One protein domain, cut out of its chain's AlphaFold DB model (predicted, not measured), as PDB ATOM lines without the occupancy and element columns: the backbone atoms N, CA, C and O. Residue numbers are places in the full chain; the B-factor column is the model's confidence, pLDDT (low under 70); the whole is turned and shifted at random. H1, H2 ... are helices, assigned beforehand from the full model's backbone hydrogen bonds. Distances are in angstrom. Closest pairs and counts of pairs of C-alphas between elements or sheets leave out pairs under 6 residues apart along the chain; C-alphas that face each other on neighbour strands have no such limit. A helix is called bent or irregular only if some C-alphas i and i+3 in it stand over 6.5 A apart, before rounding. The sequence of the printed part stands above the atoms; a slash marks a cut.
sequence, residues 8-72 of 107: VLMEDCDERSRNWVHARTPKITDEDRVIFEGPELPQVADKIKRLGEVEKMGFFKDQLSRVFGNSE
ATOM      1  N   VAL A   8      22.739 -15.267 -13.509       56.16
ATOM      2  CA  VAL A   8      23.448 -14.075 -13.933       56.16
ATOM      3  C   VAL A   8      22.683 -13.594 -15.152       56.16
ATOM      4  O   VAL A   8      22.913 -14.013 -16.281       56.16
ATOM      5  N   LEU A   9      21.669 -12.777 -14.890       63.88
ATOM      6  CA  LEU A   9      20.923 -12.098 -15.925       63.88
ATOM      7  C   LEU A   9      21.927 -11.321 -16.783       63.88
ATOM      8  O   LEU A   9      22.646 -10.464 -16.274       63.88
ATOM      9  N   MET A  10      21.969 -11.650 -18.075       66.75
ATOM     10  CA  MET A  10      22.875 -11.049 -19.057       66.75
ATOM     11  C   MET A  10      24.373 -11.320 -18.829       66.75
ATOM     12  O   MET A  10      25.194 -10.411 -18.922       66.75
ATOM     13  N   GLU A  11      24.745 -12.575 -18.567       69.38
ATOM     14  CA  GLU A  11      26.149 -13.013 -18.436       69.38
ATOM     15  C   GLU A  11      27.021 -12.646 -19.658       69.38
ATOM     16  O   GLU A  11      28.192 -12.307 -19.512       69.38
ATOM     17  N   ASP A  12      26.412 -12.611 -20.845       73.75
ATOM     18  CA  ASP A  12      27.050 -12.263 -22.120       73.75
ATOM     19  C   ASP A  12      27.210 -10.762 -22.397       73.75
ATOM     20  O   ASP A  12      27.782 -10.395 -23.426       73.75
ATOM     21  N   CYS A  13      26.674  -9.896 -21.535       73.50
ATOM     22  CA  CYS A  13      26.728  -8.446 -21.712       73.50
ATOM     23  C   CYS A  13      27.860  -7.813 -20.894       73.50
ATOM     24  O   CYS A  13      28.380  -8.387 -19.925       73.50
ATOM     25  N   ASP A  14      28.234  -6.593 -21.274       78.19
ATOM     26  CA  ASP A  14      29.231  -5.808 -20.560       78.19
ATOM     27  C   ASP A  14      28.778  -5.489 -19.118       78.19
ATOM     28  O   ASP A  14      27.602  -5.590 -18.749       78.19
ATOM     29  N   GLU A  15      29.739  -5.138 -18.261       81.56
ATOM     30  CA  GLU A  15      29.483  -4.893 -16.838       81.56
ATOM     31  C   GLU A  15      28.518  -3.720 -16.601       81.56
ATOM     32  O   GLU A  15      27.683  -3.784 -15.694       81.56
ATOM     33  N   ARG A  16      28.569  -2.677 -17.442       80.06
ATOM     34  CA  ARG A  16      27.696  -1.498 -17.341       80.06
ATOM     35  C   ARG A  16      26.254  -1.891 -17.651       80.06
ATOM     36  O   ARG A  16      25.359  -1.557 -16.872       80.06
ATOM     37  N   SER A  17      26.031  -2.662 -18.714       78.88
ATOM     38  CA  SER A  17      24.722  -3.233 -19.062       78.88
ATOM     39  C   SER A  17      24.165  -4.128 -17.959       78.88
ATOM     40  O   SER A  17      23.003  -3.984 -17.571       78.88
ATOM     41  N   ARG A  18      24.991  -5.007 -17.382       81.25
ATOM     42  CA  ARG A  18      24.582  -5.848 -16.244       81.25
ATOM     43  C   ARG A  18      24.169  -5.014 -15.032       81.25
ATOM     44  O   ARG A  18      23.099  -5.241 -14.465       81.25
ATOM     45  N   ASN A  19      24.968  -4.017 -14.661       82.12
ATOM     46  CA  ASN A  19      24.656  -3.126 -13.543       82.12
ATOM     47  C   ASN A  19      23.380  -2.312 -13.791       82.12
ATOM     48  O   ASN A  19      22.570  -2.146 -12.878       82.12
ATOM     49  N   TRP A  20      23.150  -1.865 -15.028       83.44
ATOM     50  CA  TRP A  20      21.937  -1.144 -15.413       83.44
ATOM     51  C   TRP A  20      20.665  -1.976 -15.213       83.44
ATOM     52  O   TRP A  20      19.652  -1.460 -14.720       83.44
ATOM     53  N   VAL A  21      20.722  -3.261 -15.572       78.94
ATOM     54  CA  VAL A  21      19.612  -4.200 -15.383       78.94
ATOM     55  C   VAL A  21      19.407  -4.485 -13.894       78.94
ATOM     56  O   VAL A  21      18.275  -4.433 -13.415       78.94
ATOM     57  N   HIS A  22      20.482  -4.714 -13.135       77.31
ATOM     58  CA  HIS A  22      20.407  -4.953 -11.690       77.31
ATOM     59  C   HIS A  22      19.819  -3.772 -10.905       77.31
ATOM     60  O   HIS A  22      19.036  -3.992  -9.980       77.31
ATOM     61  N   ALA A  23      20.136  -2.535 -11.294       81.75
ATOM     62  CA  ALA A  23      19.631  -1.323 -10.646       81.75
ATOM     63  C   ALA A  23      18.101  -1.165 -10.732       81.75
ATOM     64  O   ALA A  23      17.519  -0.409  -9.962       81.75
ATOM     65  N   ARG A  24      17.438  -1.889 -11.644       80.88
ATOM     66  CA  ARG A  24      15.974  -1.870 -11.827       80.88
ATOM     67  C   ARG A  24      15.248  -2.976 -11.077       80.88
ATOM     68  O   ARG A  24      14.093  -3.262 -11.385       80.88
ATOM     69  N   THR A  25      15.943  -3.606 -10.128       73.50
ATOM     70  CA  THR A  25      15.390  -4.612  -9.212       73.50
ATOM     71  C   THR A  25      14.517  -5.652  -9.927       73.50
ATOM     72  O   THR A  25      13.330  -5.781  -9.617       73.50
ATOM     73  N   PRO A  26      15.075  -6.384 -10.912       73.75
ATOM     74  CA  PRO A  26      14.351  -7.447 -11.592       73.75
ATOM     75  C   PRO A  26      13.851  -8.480 -10.579       73.75
ATOM     76  O   PRO A  26      14.625  -8.990  -9.765       73.75
ATOM     77  N   LYS A  27      12.563  -8.817 -10.645       73.94
ATOM     78  CA  LYS A  27      11.986  -9.930  -9.888       73.94
ATOM     79  C   LYS A  27      12.273 -11.206 -10.665       73.94
ATOM     80  O   LYS A  27      11.722 -11.434 -11.739       73.94
ATOM     81  N   ILE A  28      13.193 -12.008 -10.141       67.31
ATOM     82  CA  ILE A  28      13.482 -13.336 -10.678       67.31
ATOM     83  C   ILE A  28      12.384 -14.258 -10.157       67.31
ATOM     84  O   ILE A  28      12.234 -14.427  -8.949       67.31
ATOM     85  N   THR A  29      11.592 -14.797 -11.071       66.94
ATOM     86  CA  THR A  29      10.546 -15.778 -10.767       66.94
ATOM     87  C   THR A  29      11.157 -17.179 -10.778       66.94
ATOM     88  O   THR A  29      12.136 -17.408 -11.487       66.94
ATOM     89  N   ASP A  30      10.560 -18.130 -10.055       60.41
ATOM     90  CA  ASP A  30      11.038 -19.524  -9.964       60.41
ATOM     91  C   ASP A  30      11.077 -20.270 -11.320       60.41
ATOM     92  O   ASP A  30      11.685 -21.330 -11.429       60.41
ATOM     93  N   GLU A  31      10.466 -19.706 -12.368       62.41
ATOM     94  CA  GLU A  31      10.472 -20.219 -13.747       62.41
ATOM     95  C   GLU A  31      11.668 -19.731 -14.595       62.41
ATOM     96  O   GLU A  31      11.578 -19.706 -15.822       62.41
ATOM     97  N   ASP A  32      12.756 -19.258 -13.979       60.84
ATOM     98  CA  ASP A  32      13.891 -18.591 -14.652       60.84
ATOM     99  C   ASP A  32      13.484 -17.346 -15.477       60.84
ATOM    100  O   ASP A  32      14.260 -16.805 -16.270       60.84
ATOM    101  N   ARG A  33      12.257 -16.844 -15.283       62.75
ATOM    102  CA  ARG A  33      11.732 -15.653 -15.958       62.75
ATOM    103  C   ARG A  33      12.014 -14.413 -15.132       62.75
ATOM    104  O   ARG A  33      11.697 -14.355 -13.942       62.75
ATOM    105  N   VAL A  34      12.562 -13.399 -15.789       68.62
ATOM    106  CA  VAL A  34      12.799 -12.092 -15.185       68.62
ATOM    107  C   VAL A  34      11.619 -11.177 -15.464       68.62
ATOM    108  O   VAL A  34      11.341 -10.841 -16.613       68.62
ATOM    109  N   ILE A  35      10.939 -10.767 -14.398       69.94
ATOM    110  CA  ILE A  35       9.855  -9.794 -14.447       69.94
ATOM    111  C   ILE A  35      10.419  -8.443 -14.014       69.94
ATOM    112  O   ILE A  35      10.977  -8.296 -12.925       69.94
ATOM    113  N   PHE A  36      10.260  -7.443 -14.870       76.44
ATOM    114  CA  PHE A  36      10.552  -6.055 -14.540       76.44
ATOM    115  C   PHE A  36       9.263  -5.344 -14.122       76.44
ATOM    116  O   PHE A  36       8.194  -5.653 -14.640       76.44
ATOM    117  N   GLU A  37       9.351  -4.386 -13.196       75.06
ATOM    118  CA  GLU A  37       8.164  -3.663 -12.709       75.06
ATOM    119  C   GLU A  37       7.533  -2.757 -13.778       75.06
ATOM    120  O   GLU A  37       6.324  -2.545 -13.774       75.06
ATOM    121  N   GLY A  38       8.340  -2.249 -14.715       74.50
ATOM    122  CA  GLY A  38       7.877  -1.425 -15.831       74.50
ATOM    123  C   GLY A  38       7.646  -2.246 -17.107       74.50
ATOM    124  O   GLY A  38       8.517  -3.043 -17.457       74.50
ATOM    125  N   PRO A  39       6.552  -2.021 -17.860       74.00
ATOM    126  CA  PRO A  39       6.236  -2.777 -19.081       74.00
ATOM    127  C   PRO A  39       7.227  -2.545 -20.236       74.00
ATOM    128  O   PRO A  39       7.328  -3.367 -21.144       74.00
ATOM    129  N   GLU A  40       7.983  -1.448 -20.204       75.50
ATOM    130  CA  GLU A  40       8.974  -1.092 -21.231       75.50
ATOM    131  C   GLU A  40      10.345  -1.743 -20.988       75.50
ATOM    132  O   GLU A  40      11.115  -1.979 -21.919       75.50
ATOM    133  N   LEU A  41      10.651  -2.076 -19.732       77.62
ATOM    134  CA  LEU A  41      11.953  -2.592 -19.309       77.62
ATOM    135  C   LEU A  41      12.320  -3.965 -19.907       77.62
ATOM    136  O   LEU A  41      13.487  -4.130 -20.271       77.62
ATOM    137  N   PRO A  42      11.384  -4.923 -20.091       79.06
ATOM    138  CA  PRO A  42      11.673  -6.177 -20.782       79.06
ATOM    139  C   PRO A  42      12.144  -5.947 -22.221       79.06
ATOM    140  O   PRO A  42      13.128  -6.539 -22.653       79.06
ATOM    141  N   GLN A  43      11.502  -5.021 -22.945       81.19
ATOM    142  CA  GLN A  43      11.871  -4.713 -24.330       81.19
ATOM    143  C   GLN A  43      13.268  -4.092 -24.417       81.19
ATOM    144  O   GLN A  43      14.011  -4.350 -25.364       81.19
ATOM    145  N   VAL A  44      13.631  -3.261 -23.437       79.25
ATOM    146  CA  VAL A  44      14.965  -2.658 -23.343       79.25
ATOM    147  C   VAL A  44      16.019  -3.725 -23.037       79.25
ATOM    148  O   VAL A  44      17.052  -3.750 -23.700       79.25
ATOM    149  N   ALA A  45      15.744  -4.653 -22.116       79.75
ATOM    150  CA  ALA A  45      16.647  -5.766 -21.808       79.75
ATOM    151  C   ALA A  45      16.891  -6.677 -23.026       79.75
ATOM    152  O   ALA A  45      18.038  -7.009 -23.330       79.75
ATOM    153  N   ASP A  46      15.841  -7.004 -23.782       82.88
ATOM    154  CA  ASP A  46      15.962  -7.784 -25.020       82.88
ATOM    155  C   ASP A  46      16.802  -7.059 -26.081       82.88
ATOM    156  O   ASP A  46      17.606  -7.684 -26.779       82.88
ATOM    157  N   LYS A  47      16.651  -5.733 -26.201       84.06
ATOM    158  CA  LYS A  47      17.472  -4.914 -27.106       84.06
ATOM    159  C   LYS A  47      18.940  -4.906 -26.692       84.06
ATOM    160  O   LYS A  47      19.786  -5.052 -27.570       84.06
ATOM    161  N   ILE A  48      19.239  -4.772 -25.396       81.06
ATOM    162  CA  ILE A  48      20.618  -4.830 -24.885       81.06
ATOM    163  C   ILE A  48      21.243  -6.180 -25.244       81.06
ATOM    164  O   ILE A  48      22.309  -6.215 -25.848       81.06
ATOM    165  N   LYS A  49      20.536  -7.288 -24.984       81.44
ATOM    166  CA  LYS A  49      21.035  -8.632 -25.295       81.44
ATOM    167  C   LYS A  49      21.365  -8.806 -26.783       81.44
ATOM    168  O   LYS A  49      22.455  -9.264 -27.120       81.44
ATOM    169  N   ARG A  50      20.454  -8.395 -27.674       82.31
ATOM    170  CA  ARG A  50      20.682  -8.440 -29.131       82.31
ATOM    171  C   ARG A  50      21.859  -7.563 -29.556       82.31
ATOM    172  O   ARG A  50      22.601  -7.929 -30.459       82.31
ATOM    173  N   LEU A  51      22.038  -6.403 -28.928       78.69
ATOM    174  CA  LEU A  51      23.156  -5.514 -29.241       78.69
ATOM    175  C   LEU A  51      24.493  -6.044 -28.731       78.69
ATOM    176  O   LEU A  51      25.484  -5.864 -29.429       78.69
ATOM    177  N   GLY A  52      24.526  -6.758 -27.607       74.88
ATOM    178  CA  GLY A  52      25.728  -7.466 -27.167       74.88
ATOM    179  C   GLY A  52      26.191  -8.529 -28.164       74.88
ATOM    180  O   GLY A  52      27.385  -8.670 -28.411       74.88
ATOM    181  N   GLU A  53      25.263  -9.229 -28.820       78.38
ATOM    182  CA  GLU A  53      25.596 -10.163 -29.906       78.38
ATOM    183  C   GLU A  53      26.193  -9.439 -31.126       78.38
ATOM    184  O   GLU A  53      27.158  -9.916 -31.722       78.38
ATOM    185  N   VAL A  54      25.667  -8.258 -31.467       75.25
ATOM    186  CA  VAL A  54      26.160  -7.424 -32.580       75.25
ATOM    187  C   VAL A  54      27.507  -6.762 -32.254       75.25
ATOM    188  O   VAL A  54      28.363  -6.639 -33.132       75.25
ATOM    189  N   GLU A  55      27.743  -6.368 -31.002       70.69
ATOM    190  CA  GLU A  55      29.043  -5.872 -30.536       70.69
ATOM    191  C   GLU A  55      30.111  -6.968 -30.580       70.69
ATOM    192  O   GLU A  55      31.220  -6.710 -31.046       70.69
ATOM    193  N   LYS A  56      29.779  -8.212 -30.205       73.56
ATOM    194  CA  LYS A  56      30.694  -9.361 -30.359       73.56
ATOM    195  C   LYS A  56      31.124  -9.577 -31.817       73.56
ATOM    196  O   LYS A  56      32.211 -10.095 -32.059       73.56
ATOM    197  N   MET A  57      30.308  -9.152 -32.786       75.56
ATOM    198  CA  MET A  57      30.642  -9.163 -34.217       75.56
ATOM    199  C   MET A  57      31.486  -7.953 -34.666       75.56
ATOM    200  O   MET A  57      31.849  -7.868 -35.837       75.56
ATOM    201  N   GLY A  58      31.822  -7.029 -33.761       68.56
ATOM    202  CA  GLY A  58      32.726  -5.902 -34.000       68.56
ATOM    203  C   GLY A  58      32.074  -4.648 -34.590       68.56
ATOM    204  O   GLY A  58      32.789  -3.743 -35.015       68.56
ATOM    205  N   PHE A  59      30.741  -4.565 -34.632       63.72
ATOM    206  CA  PHE A  59      30.050  -3.435 -35.269       63.72
ATOM    207  C   PHE A  59      29.965  -2.169 -34.401       63.72
ATOM    208  O   PHE A  59      29.842  -1.077 -34.952       63.72
ATOM    209  N   PHE A  60      30.027  -2.282 -33.069       63.28
ATOM    210  CA  PHE A  60      29.883  -1.158 -32.130       63.28
ATOM    211  C   PHE A  60      30.705  -1.393 -30.851       63.28
ATOM    212  O   PHE A  60      31.131  -2.517 -30.623       63.28
ATOM    213  N   LYS A  61      30.941  -0.337 -30.051       66.38
ATOM    214  CA  LYS A  61      31.689  -0.378 -28.771       66.38
ATOM    215  C   LYS A  61      30.847  -0.066 -27.514       66.38
ATOM    216  O   LYS A  61      31.375  -0.139 -26.411       66.38
ATOM    217  N   ASP A  62      29.597   0.391 -27.670       70.00
ATOM    218  CA  ASP A  62      28.720   0.738 -26.536       70.00
ATOM    219  C   ASP A  62      27.270   0.285 -26.790       70.00
ATOM    220  O   ASP A  62      26.572   0.810 -27.666       70.00
ATOM    221  N   GLN A  63      26.824  -0.713 -26.017       73.69
ATOM    222  CA  GLN A  63      25.489  -1.309 -26.110       73.69
ATOM    223  C   GLN A  63      24.404  -0.361 -25.583       73.69
ATOM    224  O   GLN A  63      23.348  -0.224 -26.205       73.69
ATOM    225  N   LEU A  64      24.642   0.317 -24.454       72.06
ATOM    226  CA  LEU A  64      23.612   1.099 -23.765       72.06
ATOM    227  C   LEU A  64      23.310   2.410 -24.489       72.06
ATOM    228  O   LEU A  64      22.134   2.732 -24.662       72.06
ATOM    229  N   SER A  65      24.336   3.115 -24.971       69.38
ATOM    230  CA  SER A  65      24.162   4.355 -25.745       69.38
ATOM    231  C   SER A  65      23.305   4.149 -26.996       69.38
ATOM    232  O   SER A  65      22.493   4.990 -27.385       69.38
ATOM    233  N   ARG A  66      23.423   2.973 -27.620       71.00
ATOM    234  CA  ARG A  66      22.616   2.601 -28.785       71.00
ATOM    235  C   ARG A  66      21.166   2.296 -28.413       71.00
ATOM    236  O   ARG A  66      20.261   2.734 -29.118       71.00
ATOM    237  N   VAL A  67      20.941   1.537 -27.336       76.31
ATOM    238  CA  VAL A  67      19.593   1.127 -26.891       76.31
ATOM    239  C   VAL A  67      18.737   2.325 -26.520       76.31
ATOM    240  O   VAL A  67      17.550   2.373 -26.844       76.31
ATOM    241  N   PHE A  68      19.346   3.277 -25.833       75.19
ATOM    242  CA  PHE A  68      18.678   4.469 -25.345       75.19
ATOM    243  C   PHE A  68      18.656   5.614 -26.352       75.19
ATOM    244  O   PHE A  68      17.954   6.598 -26.131       75.19
ATOM    245  N   GLY A  69      19.401   5.493 -27.455       65.75
ATOM    246  CA  GLY A  69      19.509   6.540 -28.468       65.75
ATOM    247  C   GLY A  69      20.237   7.793 -27.976       65.75
ATOM    248  O   GLY A  69      20.280   8.795 -28.684       65.75
ATOM    249  N   ASN A  70      20.824   7.752 -26.783       58.72
ATOM    250  CA  ASN A  70      21.772   8.740 -26.308       58.72
ATOM    251  C   ASN A  70      23.124   8.413 -26.944       58.72
ATOM    252  O   ASN A  70      23.915   7.639 -26.408       58.72
ATOM    253  N   SER A  71      23.407   9.030 -28.095       50.75
ATOM    254  CA  SER A  71      24.796   9.217 -28.504       50.75
ATOM    255  C   SER A  71      25.452  10.107 -27.445       50.75
ATOM    256  O   SER A  71      25.406  11.333 -27.526       50.75
ATOM    257  N   GLU A  72      25.970   9.499 -26.383       50.28
ATOM    258  CA  GLU A  72      26.864  10.171 -25.456       50.28
ATOM    259  C   GLU A  72      28.074  10.584 -26.300       50.28
ATOM    260  O   GLU A  72      28.774   9.729 -26.835       50.28
TER     261      GLU A  72
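This is residues 8 to 72 of the 107 residues of an uncharacterized protein of Oryza punctata (UniProt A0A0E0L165). Three helices are set loosely round a triangle, and a long loop reaches away from them at one end of an elongated outline. The longest helix, H2, has the short H3 folded back on it as a helical hairpin, while the short H1 lies near both and nearly antiparallel to H2. The loop, residues 23 to 40 between H1 and H2, is pinched by a short antiparallel pairing of residues 27 to 28 with 34 to 35. The printed part has 65 residues with three named helices, H1, H2 and H3 in that order along the chain, and no named strand; the class is all helix, though only 30 of the 65 residues are in named elements. The whole is compact by its radius of gyration of the C-alphas, 11.9 A, and its C-alphas span 35 by 21 by 16 A.

The first named element along the printed part is H1, residues 15 to 22, which touches no helix. It is close to but not clearly touching H2, residues 41 to 56: the closest C-alphas, those of Val 21 and Ala 45, are 7.2 A apart. H1 and H2 run opposite ways at a shallow tilt of 16 degrees, with their centres 11.7 A apart. Between these two helices, residues 27 to 28 pair with residues 34 to 35, antiparallel, in stretches too short to bear a strand's name. H2 touches H3, residues 63 to 68, with 9 pairs of C-alphas within 8 A. The closest C-alphas of these two are those of Leu 51 and Gln 63, 5.7 A apart, and the centres are 8.7 A apart. H2 and H3 run opposite ways at a steep tilt of 38 degrees and form a helical hairpin. H1 and H3 are close but not clearly touching, and the C-alphas of Ser 17 and Leu 64, their closest, are 6.5 A apart. These two run the same way at a steep tilt of 47 degrees, with their centres 12.0 A apart. In the backbones of H1, H2 and H3, every O i to N i+4 pair is within hydrogen-bond range.

The printed part begins at Val 8, with its C-alpha at (23.448, -14.075, -13.933). H1 runs from Glu 15, with its C-alpha at (29.483, -4.893, -16.838), to His 22, and its length from first to last C-alpha is 10.4 A. H2 runs from Leu 41, with its C-alpha at (11.953, -2.592, -19.309), to Lys 56, and measures 22.8 A over its 16 residues. H3 runs from Gln 63 to Phe 68 over 9.0 A, and C-alpha 68 is at (18.678, 4.469, -25.345). No helix is bent.

The two C-alphas farthest apart are those of Asp 30 and Glu 72, 37.0 A, and the C-alphas of the first and last printed residues, Val 8 and Glu 72, are 27.1 A apart. The printed part has no cut from residue 8 to residue 72. The link from H1 to H2 is long, with 18 residues, and their C-alphas lie 11 to 20 A from the mean of the C-alphas. The link from H2 to H3 is short, with 6 residues. The mean pLDDT of the printed part is 72.8, and 21 residues are under 70: residues 8 to 11, 28 to 35, 58 to 61, 65 and 69 to 72. The model's confidence is low at residues 28 to 35, which lie in the long link from H1 to H2, and at both ends of the printed part, residues 8 to 11 and residues 69 to 72.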